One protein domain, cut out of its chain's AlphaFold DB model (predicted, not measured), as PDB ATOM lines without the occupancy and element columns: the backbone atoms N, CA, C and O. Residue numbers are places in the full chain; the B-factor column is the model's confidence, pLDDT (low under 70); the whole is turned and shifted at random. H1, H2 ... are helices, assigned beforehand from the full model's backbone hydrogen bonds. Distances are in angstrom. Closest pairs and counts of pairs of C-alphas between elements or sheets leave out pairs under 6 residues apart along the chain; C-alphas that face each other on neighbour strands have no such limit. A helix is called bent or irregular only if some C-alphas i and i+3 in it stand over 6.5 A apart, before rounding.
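AT A GLANCE: This is residues 159 to 321 of the 337 residues of an uncharacterized protein of Hyphomonas beringensis (UniProt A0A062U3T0). The model is a long rod of three rows of helices side by side: H1 followed by H2 makes one row, the long H4 runs back along them as the second, and H5 and H7 make the third. The short H6 crosses the rod between H5 and H7, near its middle, and H3 is at the turn between H2 and H4. The printed part has 163 residues with seven named helices, H1 to H7 in order, and no named strand; the class is all helix. It is only just loose, close to extended, with a radius of gyration of the C-alphas of 22.6 A and spans of 76 by 22 by 19 A.

HOW THE PARTS SIT: H1, residues 167 to 190, and H2, residues 193 to 211, meet only through their link. H3, residues 213 to 217, is close to H2 but not clearly touching; their closest C-alphas, of Ile 209 and Arg 215, are 5.3 A apart. H4, residues 222 to 268, was assigned as one helix by its hydrogen bonds but is bent: C-alphas 247 and 250 are 7.1 A apart, and its arms H4a, residues 222 to 247, and H4b, residues 250 to 268, stand at a shallow tilt of 27 degrees. H4b is irregular, with C-alphas 262 and 265 7.0 A apart. H2 and H4a touch at a shallow tilt of 12 degrees, opposite ways, closest at the C-alphas of Met 199 and Gly 233, 5.0 A. H4b and H5, residues 272 to 289, are a helical hairpin; their closest C-alphas, of Ser 250 and Lys 289, are 5.8 A apart. H1, H4b and H5 form an up-and-down bundle, each running against the one before it; H1 and H5 only just touch, with 3 pairs of C-alphas within 8 A, closest at Gln 171 and Ala 274, 5.8 A. H6, residues 291 to 302, is about perpendicular to H5, at 87 degrees. H2, H4a and H7, residues 304 to 320, form a second up-and-down bundle. Every O i to N i+4 pair is within hydrogen-bond range in H1, H2, H4a, H5, H6 and H7; H4b has 12 of 15, and H3 has 0 of 1 but 2 of 2 O i to N i+3 pairs.

IN THESE COORDINATES: H1 begins at C-alpha 167 (224.677, 114.566, 156.942) and is 35.1 A long. H2 is 26.5 A, H4a 36.5 A, H4b 26.4 A and H5 25.9 A. H7, 23.9 A, ends at C-alpha 320 (250.257, 116.971, 99.520).

THE WHOLE: The two C-alphas farthest apart, of Ala 164 and Ile 219, are 76.0 A apart. The printed part has no cut, and its six links between helices are tight. Mean pLDDT of the printed part is 78.3; residues 161 to 165, 213 to 224 and 301 to 321 are under 70.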
ATOM      1  N   LEU A 159     218.954 112.234 143.580       75.44
ATOM      2  CA  LEU A 159     219.484 113.238 144.503       75.44
ATOM      3  C   LEU A 159     218.557 113.386 145.727       75.44
ATOM      4  O   LEU A 159     217.353 113.615 145.575       75.44
ATOM      5  N   PRO A 160     219.081 113.290 146.967       70.38
ATOM      6  CA  PRO A 160     218.264 113.371 148.171       70.38
ATOM      7  C   PRO A 160     217.816 114.818 148.433       70.38
ATOM      8  O   PRO A 160     218.380 115.527 149.260       70.38
ATOM      9  N   MET A 161     216.745 115.250 147.764       69.31
ATOM     10  CA  MET A 161     216.175 116.607 147.843       69.31
ATOM     11  C   MET A 161     215.390 116.891 149.140       69.31
ATOM     12  O   MET A 161     214.484 117.725 149.169       69.31
ATOM     13  N   SER A 162     215.688 116.189 150.238       64.62
ATOM     14  CA  SER A 162     214.942 116.310 151.495       64.62
ATOM     15  C   SER A 162     215.795 116.920 152.606       64.62
ATOM     16  O   SER A 162     216.788 116.334 153.034       64.62
ATOM     17  N   GLY A 163     215.356 118.061 153.145       57.47
ATOM     18  CA  GLY A 163     216.023 118.772 154.247       57.47
ATOM     19  C   GLY A 163     215.969 118.081 155.618       57.47
ATOM     20  O   GLY A 163     216.305 118.703 156.618       57.47
ATOM     21  N   ALA A 164     215.517 116.825 155.677       57.91
ATOM     22  CA  ALA A 164     215.459 116.003 156.888       57.91
ATOM     23  C   ALA A 164     216.495 114.859 156.892       57.91
ATOM     24  O   ALA A 164     216.497 114.043 157.813       57.91
ATOM     25  N   ALA A 165     217.336 114.766 155.856       64.44
ATOM     26  CA  ALA A 165     218.346 113.723 155.743       64.44
ATOM     27  C   ALA A 165     219.549 113.991 156.662       64.44
ATOM     28  O   ALA A 165     219.992 115.128 156.825       64.44
ATOM     29  N   ASP A 166     220.078 112.917 157.247       75.56
ATOM     30  CA  ASP A 166     221.333 112.925 157.999       75.56
ATOM     31  C   ASP A 166     222.505 113.382 157.105       75.56
ATOM     32  O   ASP A 166     222.499 113.143 155.894       75.56
ATOM     33  N   THR A 167     223.525 114.015 157.686       74.56
ATOM     34  CA  THR A 167     224.677 114.566 156.942       74.56
ATOM     35  C   THR A 167     225.407 113.478 156.148       74.56
ATOM     36  O   THR A 167     225.729 113.672 154.975       74.56
ATOM     37  N   ASP A 168     225.566 112.293 156.741       80.81
ATOM     38  CA  ASP A 168     226.170 111.130 156.082       80.81
ATOM     39  C   ASP A 168     225.303 110.595 154.932       80.81
ATOM     40  O   ASP A 168     225.817 110.072 153.940       80.81
ATOM     41  N   ALA A 169     223.978 110.718 155.045       81.25
ATOM     42  CA  ALA A 169     223.049 110.302 154.001       81.25
ATOM     43  C   ALA A 169     223.081 111.266 152.806       81.25
ATOM     44  O   ALA A 169     223.044 110.811 151.664       81.25
ATOM     45  N   LEU A 170     223.217 112.573 153.059       82.12
ATOM     46  CA  LEU A 170     223.390 113.590 152.018       82.12
ATOM     47  C   LEU A 170     224.699 113.387 151.246       82.12
ATOM     48  O   LEU A 170     224.681 113.369 150.016       82.12
ATOM     49  N   GLN A 171     225.817 113.170 151.948       83.81
ATOM     50  CA  GLN A 171     227.106 112.908 151.304       83.81
ATOM     51  C   GLN A 171     227.081 111.602 150.498       83.81
ATOM     52  O   GLN A 171     227.533 111.571 149.356       83.81
ATOM     53  N   ARG A 172     226.514 110.524 151.054       85.00
ATOM     54  CA  ARG A 172     226.388 109.248 150.336       85.00
ATOM     55  C   ARG A 172     225.509 109.371 149.092       85.00
ATOM     56  O   ARG A 172     225.861 108.810 148.062       85.00
ATOM     57  N   GLY A 173     224.390 110.090 149.183       83.62
ATOM     58  CA  GLY A 173     223.508 110.324 148.040       83.62
ATOM     59  C   GLY A 173     224.188 111.131 146.935       83.62
ATOM     60  O   GLY A 173     224.058 110.779 145.769       83.62
ATOM     61  N   LEU A 174     224.980 112.147 147.296       86.69
ATOM     62  CA  LEU A 174     225.784 112.913 146.340       86.69
ATOM     63  C   LEU A 174     226.799 112.027 145.596       86.69
ATOM     64  O   LEU A 174     226.910 112.121 144.376       86.69
ATOM     65  N   GLU A 175     227.522 111.162 146.309       88.56
ATOM     66  CA  GLU A 175     228.508 110.261 145.692       88.56
ATOM     67  C   GLU A 175     227.858 109.221 144.780       88.56
ATOM     68  O   GLU A 175     228.346 108.994 143.676       88.56
ATOM     69  N   LEU A 176     226.754 108.604 145.213       87.94
ATOM     70  CA  LEU A 176     226.023 107.635 144.391       87.94
ATOM     71  C   LEU A 176     225.498 108.295 143.114       87.94
ATOM     72  O   LEU A 176     225.807 107.834 142.020       87.94
ATOM     73  N   SER A 177     224.850 109.452 143.251       88.25
ATOM     74  CA  SER A 177     224.358 110.233 142.117       88.25
ATOM     75  C   SER A 177     225.474 110.621 141.139       88.25
ATOM     76  O   SER A 177     225.281 110.597 139.921       88.25
ATOM     77  N   TYR A 178     226.654 110.987 141.645       89.19
ATOM     78  CA  TYR A 178     227.807 111.287 140.800       89.19
ATOM     79  C   TYR A 178     228.325 110.038 140.080       89.19
ATOM     80  O   TYR A 178     228.585 110.097 138.879       89.19
ATOM     81  N   LEU A 179     228.432 108.898 140.768       90.44
ATOM     82  CA  LEU A 179     228.838 107.632 140.156       90.44
ATOM     83  C   LEU A 179     227.866 107.185 139.059       90.44
ATOM     84  O   LEU A 179     228.313 106.821 137.972       90.44
ATOM     85  N   ASP A 180     226.559 107.273 139.297       89.38
ATOM     86  CA  ASP A 180     225.547 106.933 138.294       89.38
ATOM     87  C   ASP A 180     225.616 107.874 137.093       89.38
ATOM     88  O   ASP A 180     225.591 107.426 135.945       89.38
ATOM     89  N   THR A 181     225.837 109.169 137.335       88.81
ATOM     90  CA  THR A 181     226.111 110.146 136.273       88.81
ATOM     91  C   THR A 181     227.340 109.743 135.454       88.81
ATOM     92  O   THR A 181     227.273 109.727 134.226       88.81
ATOM     93  N   GLN A 182     228.446 109.350 136.095       89.44
ATOM     94  CA  GLN A 182     229.656 108.908 135.394       89.44
ATOM     95  C   GLN A 182     229.423 107.645 134.553       89.44
ATOM     96  O   GLN A 182     229.897 107.583 133.413       89.44
ATOM     97  N   LEU A 183     228.661 106.677 135.073       88.06
ATOM     98  CA  LEU A 183     228.271 105.466 134.345       88.06
ATOM     99  C   LEU A 183     227.381 105.784 133.139       88.06
ATOM    100  O   LEU A 183     227.553 105.189 132.075       88.06
ATOM    101  N   LEU A 184     226.446 106.728 133.270       88.00
ATOM    102  CA  LEU A 184     225.621 107.166 132.146       88.00
ATOM    103  C   LEU A 184     226.436 107.889 131.083       88.00
ATOM    104  O   LEU A 184     226.266 107.599 129.902       88.00
ATOM    105  N   LEU A 185     227.356 108.771 131.476       86.69
ATOM    106  CA  LEU A 185     228.246 109.437 130.526       86.69
ATOM    107  C   LEU A 185     229.112 108.432 129.746       86.69
ATOM    108  O   LEU A 185     229.264 108.592 128.539       86.69
ATOM    109  N   SER A 186     229.574 107.347 130.381       85.19
ATOM    110  CA  SER A 186     230.289 106.261 129.683       85.19
ATOM    111  C   SER A 186     229.382 105.535 128.673       85.19
ATOM    112  O   SER A 186     229.785 105.284 127.545       85.19
ATOM    113  N   LYS A 187     228.089 105.332 128.975       83.31
ATOM    114  CA  LYS A 187     227.134 104.811 127.971       83.31
ATOM    115  C   LYS A 187     226.936 105.752 126.777       83.31
ATOM    116  O   LYS A 187     226.720 105.284 125.660       83.31
ATOM    117  N   ALA A 188     226.982 107.070 126.989       82.06
ATOM    118  CA  ALA A 188     226.955 108.024 125.880       82.06
ATOM    119  C   ALA A 188     228.216 107.917 125.011       82.06
ATOM    120  O   ALA A 188     228.125 108.057 123.792       82.06
ATOM    121  N   GLU A 189     229.371 107.634 125.607       79.62
ATOM    122  CA  GLU A 189     230.610 107.367 124.872       79.62
ATOM    123  C   GLU A 189     230.536 106.069 124.069       79.62
ATOM    124  O   GLU A 189     230.810 106.084 122.866       79.62
ATOM    125  N   ASP A 190     230.050 104.989 124.681       81.19
ATOM    126  CA  ASP A 190     229.861 103.698 124.017       81.19
ATOM    127  C   ASP A 190     228.951 103.790 122.781       81.19
ATOM    128  O   ASP A 190     229.175 103.075 121.799       81.19
ATOM    129  N   SER A 191     227.984 104.714 122.758       81.06
ATOM    130  CA  SER A 191     227.109 104.940 121.593       81.06
ATOM    131  C   SER A 191     227.864 105.359 120.320       81.06
ATOM    132  O   SER A 191     227.368 105.197 119.203       81.06
ATOM    133  N   MET A 192     229.094 105.870 120.454       82.81
ATOM    134  CA  MET A 192     229.934 106.274 119.321       82.81
ATOM    135  C   MET A 192     230.687 105.098 118.681       82.81
ATOM    136  O   MET A 192     231.171 105.215 117.547       82.81
ATOM    137  N   SER A 193     230.765 103.958 119.370       84.00
ATOM    138  CA  SER A 193     231.535 102.774 118.963       84.00
ATOM    139  C   SER A 193     231.239 102.295 117.536       84.00
ATOM    140  O   SER A 193     232.187 102.158 116.753       84.00
ATOM    141  N   PRO A 194     229.968 102.112 117.116       86.44
ATOM    142  CA  PRO A 194     229.656 101.624 115.771       86.44
ATOM    143  C   PRO A 194     230.163 102.555 114.668       86.44
ATOM    144  O   PRO A 194     230.593 102.107 113.603       86.44
ATOM    145  N   VAL A 195     230.153 103.865 114.924       85.19
ATOM    146  CA  VAL A 195     230.583 104.881 113.958       85.19
ATOM    147  C   VAL A 195     232.106 104.907 113.834       85.19
ATOM    148  O   VAL A 195     232.631 105.044 112.725       85.19
ATOM    149  N   PHE A 196     232.833 104.702 114.935       83.38
ATOM    150  CA  PHE A 196     234.287 104.552 114.889       83.38
ATOM    151  C   PHE A 196     234.714 103.262 114.193       83.38
ATOM    152  O   PHE A 196     235.606 103.303 113.343       83.38
ATOM    153  N   VAL A 197     234.050 102.137 114.475       86.19
ATOM    154  CA  VAL A 197     234.290 100.866 113.774       86.19
ATOM    155  C   VAL A 197     234.004 101.015 112.278       86.19
ATOM    156  O   VAL A 197     234.804 100.579 111.448       86.19
ATOM    157  N   PHE A 198     232.920 101.705 111.914       86.44
ATOM    158  CA  PHE A 198     232.610 102.038 110.526       86.44
ATOM    159  C   PHE A 198     233.724 102.850 109.855       86.44
ATOM    160  O   PHE A 198     234.186 102.485 108.769       86.44
ATOM    161  N   MET A 199     234.198 103.915 110.506       84.06
ATOM    162  CA  MET A 199     235.278 104.753 109.986       84.06
ATOM    163  C   MET A 199     236.583 103.961 109.821       84.06
ATOM    164  O   MET A 199     237.204 104.011 108.757       84.06
ATOM    165  N   ALA A 200     236.981 103.198 110.843       83.12
ATOM    166  CA  ALA A 200     238.178 102.358 110.819       83.12
ATOM    167  C   ALA A 200     238.095 101.282 109.726       83.12
ATOM    168  O   ALA A 200     239.081 100.995 109.040       83.12
ATOM    169  N   GLY A 201     236.904 100.725 109.512       84.56
ATOM    170  CA  GLY A 201     236.618  99.782 108.445       84.56
ATOM    171  C   GLY A 201     236.753 100.381 107.052       84.56
ATOM    172  O   GLY A 201     237.492  99.839 106.229       84.56
ATOM    173  N   ILE A 202     236.111 101.527 106.791       84.88
ATOM    174  CA  ILE A 202     236.277 102.269 105.530       84.88
ATOM    175  C   ILE A 202     237.753 102.567 105.284       84.88
ATOM    176  O   ILE A 202     238.255 102.342 104.183       84.88
ATOM    177  N   PHE A 203     238.461 103.039 106.310       80.06
ATOM    178  CA  PHE A 203     239.877 103.347 106.204       80.06
ATOM    179  C   PHE A 203     240.703 102.108 105.843       80.06
ATOM    180  O   PHE A 203     241.494 102.147 104.902       80.06
ATOM    181  N   THR A 204     240.475 100.987 106.527       82.25
ATOM    182  CA  THR A 204     241.166  99.717 106.269       82.25
ATOM    183  C   THR A 204     240.896  99.210 104.853       82.25
ATOM    184  O   THR A 204     241.826  98.799 104.157       82.25
ATOM    185  N   ILE A 205     239.649  99.297 104.381       84.31
ATOM    186  CA  ILE A 205     239.270  98.924 103.012       84.31
ATOM    187  C   ILE A 205     239.955  99.837 101.996       84.31
ATOM    188  O   ILE A 205     240.529  99.352 101.022       84.31
ATOM    189  N   ASN A 206     239.956 101.148 102.225       80.88
ATOM    190  CA  ASN A 206     240.598 102.113 101.338       80.88
ATOM    191  C   ASN A 206     242.115 101.918 101.280       80.88
ATOM    192  O   ASN A 206     242.706 101.968 100.197       80.88
ATOM    193  N   LEU A 207     242.739 101.627 102.421       78.44
ATOM    194  CA  LEU A 207     244.148 101.267 102.508       78.44
ATOM    195  C   LEU A 207     244.425  99.974 101.729       78.44
ATOM    196  O   LEU A 207     245.345  99.944 100.913       78.44
ATOM    197  N   ALA A 208     243.599  98.941 101.909       78.88
ATOM    198  CA  ALA A 208     243.714  97.687 101.172       78.88
ATOM    199  C   ALA A 208     243.562  97.909  99.661       78.88
ATOM    200  O   ALA A 208     244.394  97.433  98.893       78.88
ATOM    201  N   ILE A 209     242.572  98.687  99.213       77.06
ATOM    202  CA  ILE A 209     242.378  99.021  97.793       77.06
ATOM    203  C   ILE A 209     243.615  99.711  97.223       77.06
ATOM    204  O   ILE A 209     244.039  99.411  96.107       77.06
ATOM    205  N   ARG A 210     244.198 100.635  97.988       73.50
ATOM    206  CA  ARG A 210     245.311 101.465  97.535       73.50
ATOM    207  C   ARG A 210     246.654 100.741  97.527       73.50
ATOM    208  O   ARG A 210     247.444 100.966  96.614       73.50
ATOM    209  N   LEU A 211     246.924  99.924  98.545       74.06
ATOM    210  CA  LEU A 211     248.198  99.221  98.719       74.06
ATOM    211  C   LEU A 211     248.260  97.886  97.966       74.06
ATOM    212  O   LEU A 211     249.329  97.290  97.872       74.06
ATOM    213  N   THR A 212     247.137  97.412  97.424       73.31
ATOM    214  CA  THR A 212     247.068  96.142  96.692       73.31
ATOM    215  C   THR A 212     246.689  96.355  95.221       73.31
ATOM    216  O   THR A 212     246.245  97.438  94.826       73.31
ATOM    217  N   PRO A 213     246.804  95.318  94.369       68.44
ATOM    218  CA  PRO A 213     246.389  95.395  92.970       68.44
ATOM    219  C   PRO A 213     244.894  95.689  92.765       68.44
ATOM    220  O   PRO A 213     244.497  95.961  91.631       68.44
ATOM    221  N   LEU A 214     244.065  95.664  93.822       69.81
ATOM    222  CA  LEU A 214     242.634  95.995  93.779       69.81
ATOM    223  C   LEU A 214     242.356  97.354  93.132       69.81
ATOM    224  O   LEU A 214     241.347  97.497  92.445       69.81
ATOM    225  N   ARG A 215     243.278  98.320  93.260       68.62
ATOM    226  CA  ARG A 215     243.218  99.615  92.561       68.62
ATOM    227  C   ARG A 215     242.915  99.480  91.065       68.62
ATOM    228  O   ARG A 215     242.215 100.321  90.514       68.62
ATOM    229  N   SER A 216     243.428  98.437  90.412       64.19
ATOM    230  CA  SER A 216     243.269  98.232  88.967       64.19
ATOM    231  C   SER A 216     241.883  97.737  88.532       64.19
ATOM    232  O   SER A 216     241.608  97.737  87.335       64.19
ATOM    233  N   LEU A 217     241.005  97.361  89.475       66.19
ATOM    234  CA  LEU A 217     239.603  97.029  89.186       66.19
ATOM    235  C   LEU A 217     238.712  98.259  89.008       66.19
ATOM    236  O   LEU A 217     237.639  98.157  88.420       66.19
ATOM    237  N   PHE A 218     239.145  99.423  89.487       64.50
ATOM    238  CA  PHE A 218     238.375 100.654  89.374       64.50
ATOM    239  C   PHE A 218     238.750 101.367  88.069       64.50
ATOM    240  O   PHE A 218     239.880 101.824  87.902       64.50
ATOM    241  N   ILE A 219     237.789 101.427  87.137       55.25
ATOM    242  CA  ILE A 219     237.990 101.745  85.707       55.25
ATOM    243  C   ILE A 219     238.599 103.132  85.442       55.25
ATOM    244  O   ILE A 219     239.198 103.322  84.395       55.25
ATOM    245  N   ASN A 220     238.511 104.067  86.380       50.97
ATOM    246  CA  ASN A 220     239.351 105.257  86.523       50.97
ATOM    247  C   ASN A 220     239.024 105.836  87.911       50.97
ATOM    248  O   ASN A 220     237.904 105.674  88.393       50.97
ATOM    249  N   ASN A 221     239.974 106.497  88.575       54.88
ATOM    250  CA  ASN A 221     239.762 107.178  89.861       54.88
ATOM    251  C   ASN A 221     239.448 106.299  91.094       54.88
ATOM    252  O   ASN A 221     238.668 106.705  91.955       54.88
ATOM    253  N   ALA A 222     240.132 105.159  91.269       59.44
ATOM    254  CA  ALA A 222     240.151 104.453  92.564       59.44
ATOM    255  C   ALA A 222     240.435 105.414  93.735       59.44
ATOM    256  O   ALA A 222     239.812 105.337  94.785       59.44
ATOM    257  N   VAL A 223     241.336 106.376  93.503       62.94
ATOM    258  CA  VAL A 223     241.697 107.428  94.457       62.94
ATOM    259  C   VAL A 223     240.488 108.298  94.812       62.94
ATOM    260  O   VAL A 223     240.216 108.482  95.993       62.94
ATOM    261  N   LEU A 224     239.703 108.760  93.832       68.00
ATOM    262  CA  LEU A 224     238.494 109.553  94.095       68.00
ATOM    263  C   LEU A 224     237.472 108.751  94.899       68.00
ATOM    264  O   LEU A 224     236.902 109.287  95.839       68.00
ATOM    265  N   LEU A 225     237.274 107.467  94.586       70.50
ATOM    266  CA  LEU A 225     236.351 106.620  95.341       70.50
ATOM    267  C   LEU A 225     236.825 106.432  96.789       70.50
ATOM    268  O   LEU A 225     236.026 106.566  97.715       70.50
ATOM    269  N   THR A 226     238.127 106.210  97.008       72.94
ATOM    270  CA  THR A 226     238.691 106.155  98.367       72.94
ATOM    271  C   THR A 226     238.573 107.497  99.099       72.94
ATOM    272  O   THR A 226     238.293 107.517 100.293       72.94
ATOM    273  N   ILE A 227     238.710 108.629  98.402       72.12
ATOM    274  CA  ILE A 227     238.529 109.965  98.991       72.12
ATOM    275  C   ILE A 227     237.067 110.173  99.384       72.12
ATOM    276  O   ILE A 227     236.791 110.502 100.531       72.12
ATOM    277  N   VAL A 228     236.126 109.932  98.467       78.62
ATOM    278  CA  VAL A 228     234.689 110.116  98.709       78.62
ATOM    279  C   VAL A 228     234.215 109.238  99.862       78.62
ATOM    280  O   VAL A 228     233.547 109.730 100.763       78.62
ATOM    281  N   THR A 229     234.599 107.961  99.890       79.50
ATOM    282  CA  THR A 229     234.225 107.052 100.988       79.50
ATOM    283  C   THR A 229     234.846 107.468 102.320       79.50
ATOM    284  O   THR A 229     234.156 107.443 103.336       79.50
ATOM    285  N   THR A 230     236.103 107.923 102.332       78.44
ATOM    286  CA  THR A 230     236.739 108.443 103.555       78.44
ATOM    287  C   THR A 230     236.041 109.711 104.047       78.44
ATOM    288  O   THR A 230     235.767 109.823 105.236       78.44
ATOM    289  N   ILE A 231     235.689 110.637 103.146       79.88
ATOM    290  CA  ILE A 231     234.923 111.846 103.482       79.88
ATOM    291  C   ILE A 231     233.557 111.473 104.063       79.88
ATOM    292  O   ILE A 231     233.168 112.036 105.079       79.88
ATOM    293  N   ILE A 232     232.851 110.506 103.469       82.69
ATOM    294  CA  ILE A 232     231.578 110.001 104.007       82.69
ATOM    295  C   ILE A 232     231.774 109.457 105.427       82.69
ATOM    296  O   ILE A 232     230.994 109.796 106.312       82.69
ATOM    297  N   GLY A 233     232.830 108.672 105.667       79.75
ATOM    298  CA  GLY A 233     233.165 108.166 107.001       79.75
ATOM    299  C   GLY A 233     233.440 109.285 108.013       79.75
ATOM    300  O   GLY A 233     232.891 109.268 109.110       79.75
ATOM    301  N   VAL A 234     234.228 110.296 107.632       81.00
ATOM    302  CA  VAL A 234     234.515 111.470 108.476       81.00
ATOM    303  C   VAL A 234     233.239 112.251 108.787       81.00
ATOM    304  O   VAL A 234     232.989 112.577 109.944       81.00
ATOM    305  N   ILE A 235     232.408 112.530 107.778       83.75
ATOM    306  CA  ILE A 235     231.136 113.236 107.968       83.75
ATOM    307  C   ILE A 235     230.221 112.438 108.897       83.75
ATOM    308  O   ILE A 235     229.607 113.037 109.772       83.75
ATOM    309  N   ALA A 236     230.154 111.110 108.764       82.75
ATOM    310  CA  ALA A 236     229.354 110.271 109.653       82.75
ATOM    311  C   ALA A 236     229.802 110.403 111.119       82.75
ATOM    312  O   ALA A 236     228.963 110.644 111.983       82.75
ATOM    313  N   VAL A 237     231.113 110.340 111.391       82.94
ATOM    314  CA  VAL A 237     231.670 110.556 112.741       82.94
ATOM    315  C   VAL A 237     231.336 111.947 113.269       82.94
ATOM    316  O   VAL A 237     230.915 112.077 114.414       82.94
ATOM    317  N   LEU A 238     231.488 112.987 112.446       84.00
ATOM    318  CA  LEU A 238     231.192 114.360 112.858       84.00
ATOM    319  C   LEU A 238     229.704 114.571 113.140       84.00
ATOM    320  O   LEU A 238     229.362 115.216 114.127       84.00
ATOM    321  N   VAL A 239     228.821 114.038 112.293       86.19
ATOM    322  CA  VAL A 239     227.369 114.174 112.446       86.19
ATOM    323  C   VAL A 239     226.889 113.424 113.680       86.19
ATOM    324  O   VAL A 239     226.182 114.018 114.488       86.19
ATOM    325  N   VAL A 240     227.290 112.162 113.860       83.69
ATOM    326  CA  VAL A 240     226.878 111.392 115.041       83.69
ATOM    327  C   VAL A 240     227.524 111.957 116.301       83.69
ATOM    328  O   VAL A 240     226.831 112.152 117.285       83.69
ATOM    329  N   GLY A 241     228.798 112.355 116.261       83.44
ATOM    330  CA  GLY A 241     229.462 112.994 117.400       83.44
ATOM    331  C   GLY A 241     228.804 114.309 117.814       83.44
ATOM    332  O   GLY A 241     228.571 114.536 118.998       83.44
ATOM    333  N   ALA A 242     228.441 115.159 116.848       85.88
ATOM    334  CA  ALA A 242     227.688 116.379 117.119       85.88
ATOM    335  C   ALA A 242     226.287 116.068 117.661       85.88
ATOM    336  O   ALA A 242     225.841 116.730 118.596       85.88
ATOM    337  N   TRP A 243     225.611 115.059 117.108       86.50
ATOM    338  CA  TRP A 243     224.302 114.614 117.578       86.50
ATOM    339  C   TRP A 243     224.363 114.095 119.018       86.50
ATOM    340  O   TRP A 243     223.581 114.542 119.845       86.50
ATOM    341  N   THR A 244     225.309 113.218 119.349       85.25
ATOM    342  CA  THR A 244     225.493 112.673 120.703       85.25
ATOM    343  C   THR A 244     225.863 113.774 121.697       85.25
ATOM    344  O   THR A 244     225.263 113.860 122.771       85.25
ATOM    345  N   TYR A 245     226.786 114.670 121.324       86.06
ATOM    346  CA  TYR A 245     227.209 115.780 122.179       86.06
ATOM    347  C   TYR A 245     226.072 116.769 122.460       86.06
ATOM    348  O   TYR A 245     225.776 117.063 123.617       86.06
ATOM    349  N   ILE A 246     225.438 117.297 121.406       85.56
ATOM    350  CA  ILE A 246     224.399 118.330 121.525       85.56
ATOM    351  C   ILE A 246     223.092 117.722 122.034       85.56
ATOM    352  O   ILE A 246     222.420 118.329 122.862       85.56
ATOM    353  N   GLY A 247     222.726 116.547 121.523       81.44
ATOM    354  CA  GLY A 247     221.430 115.923 121.752       81.44
ATOM    355  C   GLY A 247     221.264 115.356 123.155       81.44
ATOM    356  O   GLY A 247     220.188 115.509 123.724       81.44
ATOM    357  N   TYR A 248     222.305 114.735 123.721       83.19
ATOM    358  CA  TYR A 248     222.166 113.994 124.981       83.19
ATOM    359  C   TYR A 248     223.234 114.357 126.010       83.19
ATOM    360  O   TYR A 248     222.887 114.747 127.120       83.19
ATOM    361  N   TYR A 249     224.520 114.312 125.647       87.81
ATOM    362  CA  TYR A 249     225.624 114.486 126.600       87.81
ATOM    363  C   TYR A 249     225.613 115.870 127.270       87.81
ATOM    364  O   TYR A 249     225.539 115.983 128.493       87.81
ATOM    365  N   SER A 250     225.625 116.949 126.478       89.56
ATOM    366  CA  SER A 250     225.630 118.315 127.012       89.56
ATOM    367  C   SER A 250     224.317 118.652 127.721       89.56
ATOM    368  O   SER A 250     224.344 119.377 128.715       89.56
ATOM    369  N   SER A 251     223.171 118.174 127.217       88.25
ATOM    370  CA  SER A 251     221.873 118.412 127.865       88.25
ATOM    371  C   SER A 251     221.836 117.766 129.244       88.25
ATOM    372  O   SER A 251     221.595 118.455 130.227       88.25
ATOM    373  N   PHE A 252     222.202 116.489 129.333       90.06
ATOM    374  CA  PHE A 252     222.207 115.754 130.590       90.06
ATOM    375  C   PHE A 252     223.126 116.373 131.640       90.06
ATOM    376  O   PHE A 252     222.721 116.528 132.788       90.06
ATOM    377  N   ILE A 253     224.334 116.804 131.258       90.50
ATOM    378  CA  ILE A 253     225.222 117.484 132.210       90.50
ATOM    379  C   ILE A 253     224.618 118.816 132.677       90.50
ATOM    380  O   ILE A 253     224.766 119.167 133.844       90.50
ATOM    381  N   ASN A 254     223.917 119.562 131.812       91.88
ATOM    382  CA  ASN A 254     223.213 120.774 132.247       91.88
ATOM    383  C   ASN A 254     222.106 120.462 133.251       91.88
ATOM    384  O   ASN A 254     222.002 121.160 134.258       91.88
ATOM    385  N   ASP A 255     221.312 119.430 132.980       90.69
ATOM    386  CA  ASP A 255     220.203 119.024 133.840       90.69
ATOM    387  C   ASP A 255     220.730 118.533 135.197       90.69
ATOM    388  O   ASP A 255     220.224 118.925 136.248       90.69
ATOM    389  N   TYR A 256     221.836 117.784 135.195       91.06
ATOM    390  CA  TYR A 256     222.519 117.364 136.413       91.06
ATOM    391  C   TYR A 256     223.125 118.538 137.196       91.06
ATOM    392  O   TYR A 256     222.946 118.632 138.409       91.06
ATOM    393  N   LEU A 257     223.796 119.482 136.527       92.38
ATOM    394  CA  LEU A 257     224.323 120.696 137.166       92.38
ATOM    395  C   LEU A 257     223.204 121.561 137.764       92.38
ATOM    396  O   LEU A 257     223.395 122.156 138.825       92.38
ATOM    397  N   ALA A 258     222.043 121.627 137.108       92.31
ATOM    398  CA  ALA A 258     220.871 122.316 137.634       92.31
ATOM    399  C   ALA A 258     220.343 121.626 138.900       92.31
ATOM    400  O   ALA A 258     220.101 122.301 139.902       92.31
ATOM    401  N   ALA A 259     220.253 120.294 138.891       89.25
ATOM    402  CA  ALA A 259     219.844 119.517 140.056       89.25
ATOM    403  C   ALA A 259     220.845 119.647 141.222       89.25
ATOM    404  O   ALA A 259     220.441 119.845 142.367       89.25
ATOM    405  N   LEU A 260     222.156 119.652 140.943       89.69
ATOM    406  CA  LEU A 260     223.191 119.940 141.941       89.69
ATOM    407  C   LEU A 260     223.062 121.358 142.518       89.69
ATOM    408  O   LEU A 260     223.193 121.551 143.728       89.69
ATOM    409  N   ALA A 261     222.771 122.357 141.683       90.19
ATOM    410  CA  ALA A 261     222.577 123.728 142.142       90.19
ATOM    411  C   ALA A 261     221.356 123.863 143.071       90.19
ATOM    412  O   ALA A 261     221.415 124.617 144.046       90.19
ATOM    413  N   GLU A 262     220.282 123.118 142.803       89.12
ATOM    414  CA  GLU A 262     219.110 123.025 143.679       89.12
ATOM    415  C   GLU A 262     219.401 122.220 144.959       89.12
ATOM    416  O   GLU A 262     218.879 122.553 146.021       89.12
ATOM    417  N   PHE A 263     220.302 121.236 144.897       86.25
ATOM    418  CA  PHE A 263     220.764 120.462 146.052       86.25
ATOM    419  C   PHE A 263     221.689 121.256 146.999       86.25
ATOM    420  O   PHE A 263     221.742 120.999 148.206       86.25
ATOM    421  N   ARG A 264     222.395 122.272 146.484       87.25
ATOM    422  CA  ARG A 264     223.378 123.086 147.225       87.25
ATOM    423  C   ARG A 264     222.920 123.566 148.616       87.25
ATOM    424  O   ARG A 264     223.722 123.457 149.546       87.25
ATOM    425  N   PRO A 265     221.702 124.110 148.820       86.00
ATOM    426  CA  PRO A 265     221.279 124.622 150.123       86.00
ATOM    427  C   PRO A 265     221.302 123.566 151.237       86.00
ATOM    428  O   PRO A 265     221.548 123.925 152.385       86.00
ATOM    429  N   PHE A 266     221.101 122.285 150.905       82.75
ATOM    430  CA  PHE A 266     221.118 121.180 151.870       82.75
ATOM    431  C   PHE A 266     222.543 120.785 152.289       82.75
ATOM    432  O   PHE A 266     222.773 120.417 153.439       82.75
ATOM    433  N   ILE A 267     223.516 120.918 151.379       81.38
ATOM    434  CA  ILE A 267     224.937 120.632 151.639       81.38
ATOM    435  C   ILE A 267     225.626 121.786 152.371       81.38
ATOM    436  O   ILE A 267     226.496 121.552 153.201       81.38
ATOM    437  N   VAL A 268     225.243 123.040 152.113       81.12
ATOM    438  CA  VAL A 268     225.859 124.205 152.781       81.12
ATOM    439  C   VAL A 268     225.622 124.192 154.296       81.12
ATOM    440  O   VAL A 268     226.428 124.733 155.049       81.12
ATOM    441  N   THR A 269     224.538 123.564 154.752       77.00
ATOM    442  CA  THR A 269     224.263 123.354 156.181       77.00
ATOM    443  C   THR A 269     224.877 122.067 156.742       77.00
ATOM    444  O   THR A 269     224.773 121.829 157.944       77.00
ATOM    445  N   ALA A 270     225.485 121.238 155.892       71.19
ATOM    446  CA  ALA A 270     226.139 119.983 156.244       71.19
ATOM    447  C   ALA A 270     227.628 120.196 156.615       71.19
ATOM    448  O   ALA A 270     228.117 121.325 156.677       71.19
ATOM    449  N   ASN A 271     228.353 119.108 156.900       77.38
ATOM    450  CA  ASN A 271     229.784 119.128 157.239       77.38
ATOM    451  C   ASN A 271     230.620 119.846 156.139       77.38
ATOM    452  O   ASN A 271     230.389 119.573 154.958       77.38
ATOM    453  N   PRO A 272     231.601 120.710 156.492       83.19
ATOM    454  CA  PRO A 272     232.598 121.269 155.571       83.19
ATOM    455  C   PRO A 272     233.160 120.297 154.521       83.19
ATOM    456  O   PRO A 272     233.273 120.681 153.358       83.19
ATOM    457  N   ASP A 273     233.430 119.042 154.893       84.75
ATOM    458  CA  ASP A 273     233.971 118.029 153.973       84.75
ATOM    459  C   ASP A 273     232.997 117.711 152.818       84.75
ATOM    460  O   ASP A 273     233.395 117.515 151.670       84.75
ATOM    461  N   ALA A 274     231.688 117.704 153.098       81.62
ATOM    462  CA  ALA A 274     230.657 117.458 152.091       81.62
ATOM    463  C   ALA A 274     230.510 118.642 151.119       81.62
ATOM    464  O   ALA A 274     230.204 118.451 149.941       81.62
ATOM    465  N   LEU A 275     230.755 119.868 151.595       86.94
ATOM    466  CA  LEU A 275     230.740 121.074 150.767       86.94
ATOM    467  C   LEU A 275     231.958 121.151 149.834       86.94
ATOM    468  O   LEU A 275     231.813 121.570 148.682       86.94
ATOM    469  N   GLU A 276     233.136 120.744 150.310       89.81
ATOM    470  CA  GLU A 276     234.338 120.616 149.477       89.81
ATOM    471  C   GLU A 276     234.089 119.608 148.353       89.81
ATOM    472  O   GLU A 276     234.180 119.958 147.176       89.81
ATOM    473  N   ARG A 277     233.605 118.410 148.702       90.75
ATOM    474  CA  ARG A 277     233.313 117.358 147.724       90.75
ATOM    475  C   ARG A 277     232.247 117.750 146.698       90.75
ATOM    476  O   ARG A 277     232.397 117.459 145.513       90.75
ATOM    477  N   TYR A 278     231.188 118.436 147.128       90.75
ATOM    478  CA  TYR A 278     230.204 119.027 146.217       90.75
ATOM    479  C   TYR A 278     230.859 119.993 145.223       90.75
ATOM    480  O   TYR A 278     230.541 119.964 144.034       90.75
ATOM    481  N   SER A 279     231.766 120.846 145.703       91.62
ATOM    482  CA  SER A 279     232.431 121.843 144.861       91.62
ATOM    483  C   SER A 279     233.332 121.175 143.824       91.62
ATOM    484  O   SER A 279     233.291 121.569 142.659       91.62
ATOM    485  N   ASP A 280     234.061 120.129 144.217       93.62
ATOM    486  CA  ASP A 280     234.890 119.332 143.310       93.62
ATOM    487  C   ASP A 280     234.052 118.685 142.206       93.62
ATOM    488  O   ASP A 280     234.346 118.862 141.025       93.62
ATOM    489  N   ILE A 281     232.965 117.996 142.579       92.12
ATOM    490  CA  ILE A 281     232.054 117.352 141.623       92.12
ATOM    491  C   ILE A 281     231.462 118.392 140.668       92.12
ATOM    492  O   ILE A 281     231.418 118.177 139.460       92.12
ATOM    493  N   TYR A 282     231.017 119.535 141.188       92.75
ATOM    494  CA  TYR A 282     230.404 120.579 140.372       92.75
ATOM    495  C   TYR A 282     231.389 121.161 139.343       92.75
ATOM    496  O   TYR A 282     231.022 121.355 138.182       92.75
ATOM    497  N   VAL A 283     232.639 121.415 139.744       93.25
ATOM    498  CA  VAL A 283     233.697 121.889 138.833       93.25
ATOM    499  C   VAL A 283     234.053 120.815 137.810       93.25
ATOM    500  O   VAL A 283     234.112 121.112 136.619       93.25
ATOM    501  N   GLU A 284     234.214 119.565 138.241       91.50
ATOM    502  CA  GLU A 284     234.524 118.457 137.339       91.50
ATOM    503  C   GLU A 284     233.429 118.261 136.283       91.50
ATOM    504  O   GLU A 284     233.728 118.121 135.099       91.50
ATOM    505  N   MET A 285     232.153 118.339 136.666       90.81
ATOM    506  CA  MET A 285     231.038 118.255 135.719       90.81
ATOM    507  C   MET A 285     231.020 119.430 134.726       90.81
ATOM    508  O   MET A 285     230.671 119.242 133.559       90.81
ATOM    509  N   ILE A 286     231.426 120.637 135.138       91.12
ATOM    510  CA  ILE A 286     231.590 121.780 134.221       91.12
ATOM    511  C   ILE A 286     232.713 121.524 133.213       91.12
ATOM    512  O   ILE A 286     232.536 121.803 132.024       91.12
ATOM    513  N   ASP A 287     233.840 120.977 133.659       88.62
ATOM    514  CA  ASP A 287     234.958 120.646 132.775       88.62
ATOM    515  C   ASP A 287     234.574 119.525 131.798       88.62
ATOM    516  O   ASP A 287     234.842 119.618 130.596       88.62
ATOM    517  N   GLN A 288     233.856 118.505 132.277       87.25
ATOM    518  CA  GLN A 288     233.351 117.406 131.451       87.25
ATOM    519  C   GLN A 288     232.305 117.864 130.430       87.25
ATOM    520  O   GLN A 288     232.253 117.311 129.329       87.25
ATOM    521  N   LYS A 289     231.504 118.893 130.741       88.12
ATOM    522  CA  LYS A 289     230.554 119.507 129.798       88.12
ATOM    523  C   LYS A 289     231.248 120.103 128.577       88.12
ATOM    524  O   LYS A 289     230.648 120.150 127.504       88.12
ATOM    525  N   ALA A 290     232.468 120.622 128.728       87.62
ATOM    526  CA  ALA A 290     233.162 121.270 127.627       87.62
ATOM    527  C   ALA A 290     233.375 120.288 126.463       87.62
ATOM    528  O   ALA A 290     233.704 119.122 126.670       87.62
ATOM    529  N   LEU A 291     233.274 120.781 125.222       82.19
ATOM    530  CA  LEU A 291     233.521 119.972 124.019       82.19
ATOM    531  C   LEU A 291     234.882 119.261 124.086       82.19
ATOM    532  O   LEU A 291     235.006 118.105 123.696       82.19
ATOM    533  N   LEU A 292     235.904 119.949 124.602       83.50
ATOM    534  CA  LEU A 292     237.231 119.370 124.782       83.50
ATOM    535  C   LEU A 292     237.220 118.221 125.802       83.50
ATOM    536  O   LEU A 292     237.901 117.224 125.574       83.50
ATOM    537  N   GLY A 293     236.434 118.334 126.877       80.50
ATOM    538  CA  GLY A 293     236.224 117.273 127.862       80.50
ATOM    539  C   GLY A 293     235.594 116.039 127.221       80.50
ATOM    540  O   GLY A 293     236.179 114.962 127.280       80.50
ATOM    541  N   PHE A 294     234.491 116.220 126.490       83.06
ATOM    542  CA  PHE A 294     233.829 115.156 125.724       83.06
ATOM    543  C   PHE A 294     234.772 114.464 124.725       83.06
ATOM    544  O   PHE A 294     234.900 113.241 124.719       83.06
ATOM    545  N   VAL A 295     235.493 115.239 123.906       79.94
ATOM    546  CA  VAL A 295     236.443 114.692 122.921       79.94
ATOM    547  C   VAL A 295     237.581 113.935 123.608       79.94
ATOM    548  O   VAL A 295     237.975 112.872 123.135       79.94
ATOM    549  N   THR A 296     238.103 114.451 124.723       80.06
ATOM    550  CA  THR A 296     239.170 113.791 125.493       80.06
ATOM    551  C   THR A 296     238.677 112.492 126.123       80.06
ATOM    552  O   THR A 296     239.410 111.508 126.158       80.06
ATOM    553  N   ARG A 297     237.427 112.456 126.582       79.50
ATOM    554  CA  ARG A 297     236.847 111.276 127.217       79.50
ATOM    555  C   ARG A 297     236.610 110.147 126.211       79.50
ATOM    556  O   ARG A 297     237.176 109.069 126.378       79.50
ATOM    557  N   ILE A 298     235.983 110.462 125.075       78.38
ATOM    558  CA  ILE A 298     235.887 109.552 123.919       78.38
ATOM    559  C   ILE A 298     237.275 109.082 123.459       78.38
ATOM    560  O   ILE A 298     237.481 107.914 123.131       78.38
ATOM    561  N   SER A 299     238.257 109.989 123.424       71.56
ATOM    562  CA  SER A 299     239.631 109.659 123.041       71.56
ATOM    563  C   SER A 299     240.263 108.600 123.934       71.56
ATOM    564  O   SER A 299     240.999 107.748 123.433       71.56
ATOM    565  N   ASN A 300     240.042 108.706 125.244       71.75
ATOM    566  CA  ASN A 300     240.697 107.879 126.249       71.75
ATOM    567  C   ASN A 300     240.118 106.465 126.290       71.75
ATOM    568  O   ASN A 300     240.888 105.518 126.430       71.75
ATOM    569  N   GLU A 301     238.804 106.309 126.108       67.56
ATOM    570  CA  GLU A 301     238.181 104.981 126.023       67.56
ATOM    571  C   GLU A 301     238.558 104.246 124.729       67.56
ATOM    572  O   GLU A 301     238.822 103.045 124.746       67.56
ATOM    573  N   TRP A 302     238.661 104.963 123.606       60.16
ATOM    574  CA  TRP A 302     238.823 104.335 122.290       60.16
ATOM    575  C   TRP A 302     240.221 104.428 121.679       60.16
ATOM    576  O   TRP A 302     240.390 104.069 120.514       60.16
ATOM    577  N   GLY A 303     241.228 104.991 122.360       55.06
ATOM    578  CA  GLY A 303     242.509 105.359 121.723       55.06
ATOM    579  C   GLY A 303     242.333 106.174 120.419       55.06
ATOM    580  O   GLY A 303     243.246 106.281 119.595       55.06
ATOM    581  N   GLY A 304     241.123 106.702 120.195       51.09
ATOM    582  CA  GLY A 304     240.516 106.869 118.873       51.09
ATOM    583  C   GLY A 304     240.864 108.196 118.229       51.09
ATOM    584  O   GLY A 304     240.860 108.319 117.007       51.09
ATOM    585  N   VAL A 305     241.294 109.170 119.026       51.66
ATOM    586  CA  VAL A 305     241.858 110.419 118.510       51.66
ATOM    587  C   VAL A 305     243.186 110.166 117.802       51.66
ATOM    588  O   VAL A 305     243.455 110.842 116.820       51.66
ATOM    589  N   ALA A 306     243.975 109.148 118.167       52.91
ATOM    590  CA  ALA A 306     245.155 108.781 117.378       52.91
ATOM    591  C   ALA A 306     244.768 108.205 116.003       52.91
ATOM    592  O   ALA A 306     245.436 108.486 115.009       52.91
ATOM    593  N   ALA A 307     243.659 107.463 115.920       53.72
ATOM    594  CA  ALA A 307     243.124 106.965 114.656       53.72
ATOM    595  C   ALA A 307     242.511 108.099 113.817       53.72
ATOM    596  O   ALA A 307     242.837 108.221 112.644       53.72
ATOM    597  N   VAL A 308     241.697 108.983 114.400       52.72
ATOM    598  CA  VAL A 308     241.067 110.116 113.697       52.72
ATOM    599  C   VAL A 308     242.098 111.176 113.291       52.72
ATOM    600  O   VAL A 308     242.074 111.639 112.149       52.72
ATOM    601  N   LEU A 309     243.043 111.538 114.165       55.88
ATOM    602  CA  LEU A 309     244.145 112.450 113.832       55.88
ATOM    603  C   LEU A 309     245.131 111.802 112.862       55.88
ATOM    604  O   LEU A 309     245.558 112.469 111.930       55.88
ATOM    605  N   GLY A 310     245.436 110.511 113.012       58.34
ATOM    606  CA  GLY A 310     246.249 109.761 112.054       58.34
ATOM    607  C   GLY A 310     245.598 109.692 110.672       58.34
ATOM    608  O   GLY A 310     246.271 109.891 109.663       58.34
ATOM    609  N   VAL A 311     244.277 109.502 110.607       56.09
ATOM    610  CA  VAL A 311     243.494 109.530 109.361       56.09
ATOM    611  C   VAL A 311     243.476 110.936 108.767       56.09
ATOM    612  O   VAL A 311     243.690 111.089 107.568       56.09
ATOM    613  N   THR A 312     243.281 111.973 109.581       55.22
ATOM    614  CA  THR A 312     243.265 113.372 109.119       55.22
ATOM    615  C   THR A 312     244.641 113.803 108.611       55.22
ATOM    616  O   THR A 312     244.750 114.373 107.526       55.22
ATOM    617  N   GLN A 313     245.704 113.467 109.343       56.44
ATOM    618  CA  GLN A 313     247.088 113.703 108.945       56.44
ATOM    619  C   GLN A 313     247.423 112.948 107.658       56.44
ATOM    620  O   GLN A 313     247.989 113.531 106.737       56.44
ATOM    621  N   TRP A 314     247.005 111.687 107.540       62.31
ATOM    622  CA  TRP A 314     247.177 110.923 106.311       62.31
ATOM    623  C   TRP A 314     246.425 111.555 105.136       62.31
ATOM    624  O   TRP A 314     247.004 111.695 104.067       62.31
ATOM    625  N   ILE A 315     245.173 111.996 105.305       58.56
ATOM    626  CA  ILE A 315     244.414 112.696 104.255       58.56
ATOM    627  C   ILE A 315     245.193 113.926 103.767       58.56
ATOM    628  O   ILE A 315     245.373 114.091 102.561       58.56
ATOM    629  N   VAL A 316     245.717 114.742 104.686       59.28
ATOM    630  CA  VAL A 316     246.545 115.918 104.360       59.28
ATOM    631  C   VAL A 316     247.836 115.513 103.638       59.28
ATOM    632  O   VAL A 316     248.189 116.116 102.626       59.28
ATOM    633  N   GLU A 317     248.516 114.457 104.087       62.47
ATOM    634  CA  GLU A 317     249.697 113.910 103.406       62.47
ATOM    635  C   GLU A 317     249.372 113.390 102.000       62.47
ATOM    636  O   GLU A 317     250.209 113.479 101.104       62.47
ATOM    637  N   GLN A 318     248.164 112.873 101.773       59.78
ATOM    638  CA  GLN A 318     247.732 112.404 100.458       59.78
ATOM    639  C   GLN A 318     247.315 113.528  99.514       59.78
ATOM    640  O   GLN A 318     247.549 113.393  98.317       59.78
ATOM    641  N   PHE A 319     246.769 114.632 100.029       56.06
ATOM    642  CA  PHE A 319     246.579 115.857  99.247       56.06
ATOM    643  C   PHE A 319     247.914 116.517  98.872       56.06
ATOM    644  O   PHE A 319     248.017 117.123  97.810       56.06
ATOM    645  N   ASN A 320     248.938 116.366  99.719       54.47
ATOM    646  CA  ASN A 320     250.257 116.971  99.520       54.47
ATOM    647  C   ASN A 320     251.262 116.084  98.775       54.47
ATOM    648  O   ASN A 320     252.348 116.556  98.435       54.47
ATOM    649  N   ARG A 321     250.952 114.808  98.511       52.19
ATOM    650  CA  ARG A 321     251.795 113.976  97.646       52.19
ATOM    651  C   ARG A 321     251.527 114.369  96.192       52.19
ATOM    652  O   ARG A 321     250.415 114.116  95.727       52.19
TER     653      ARG A 321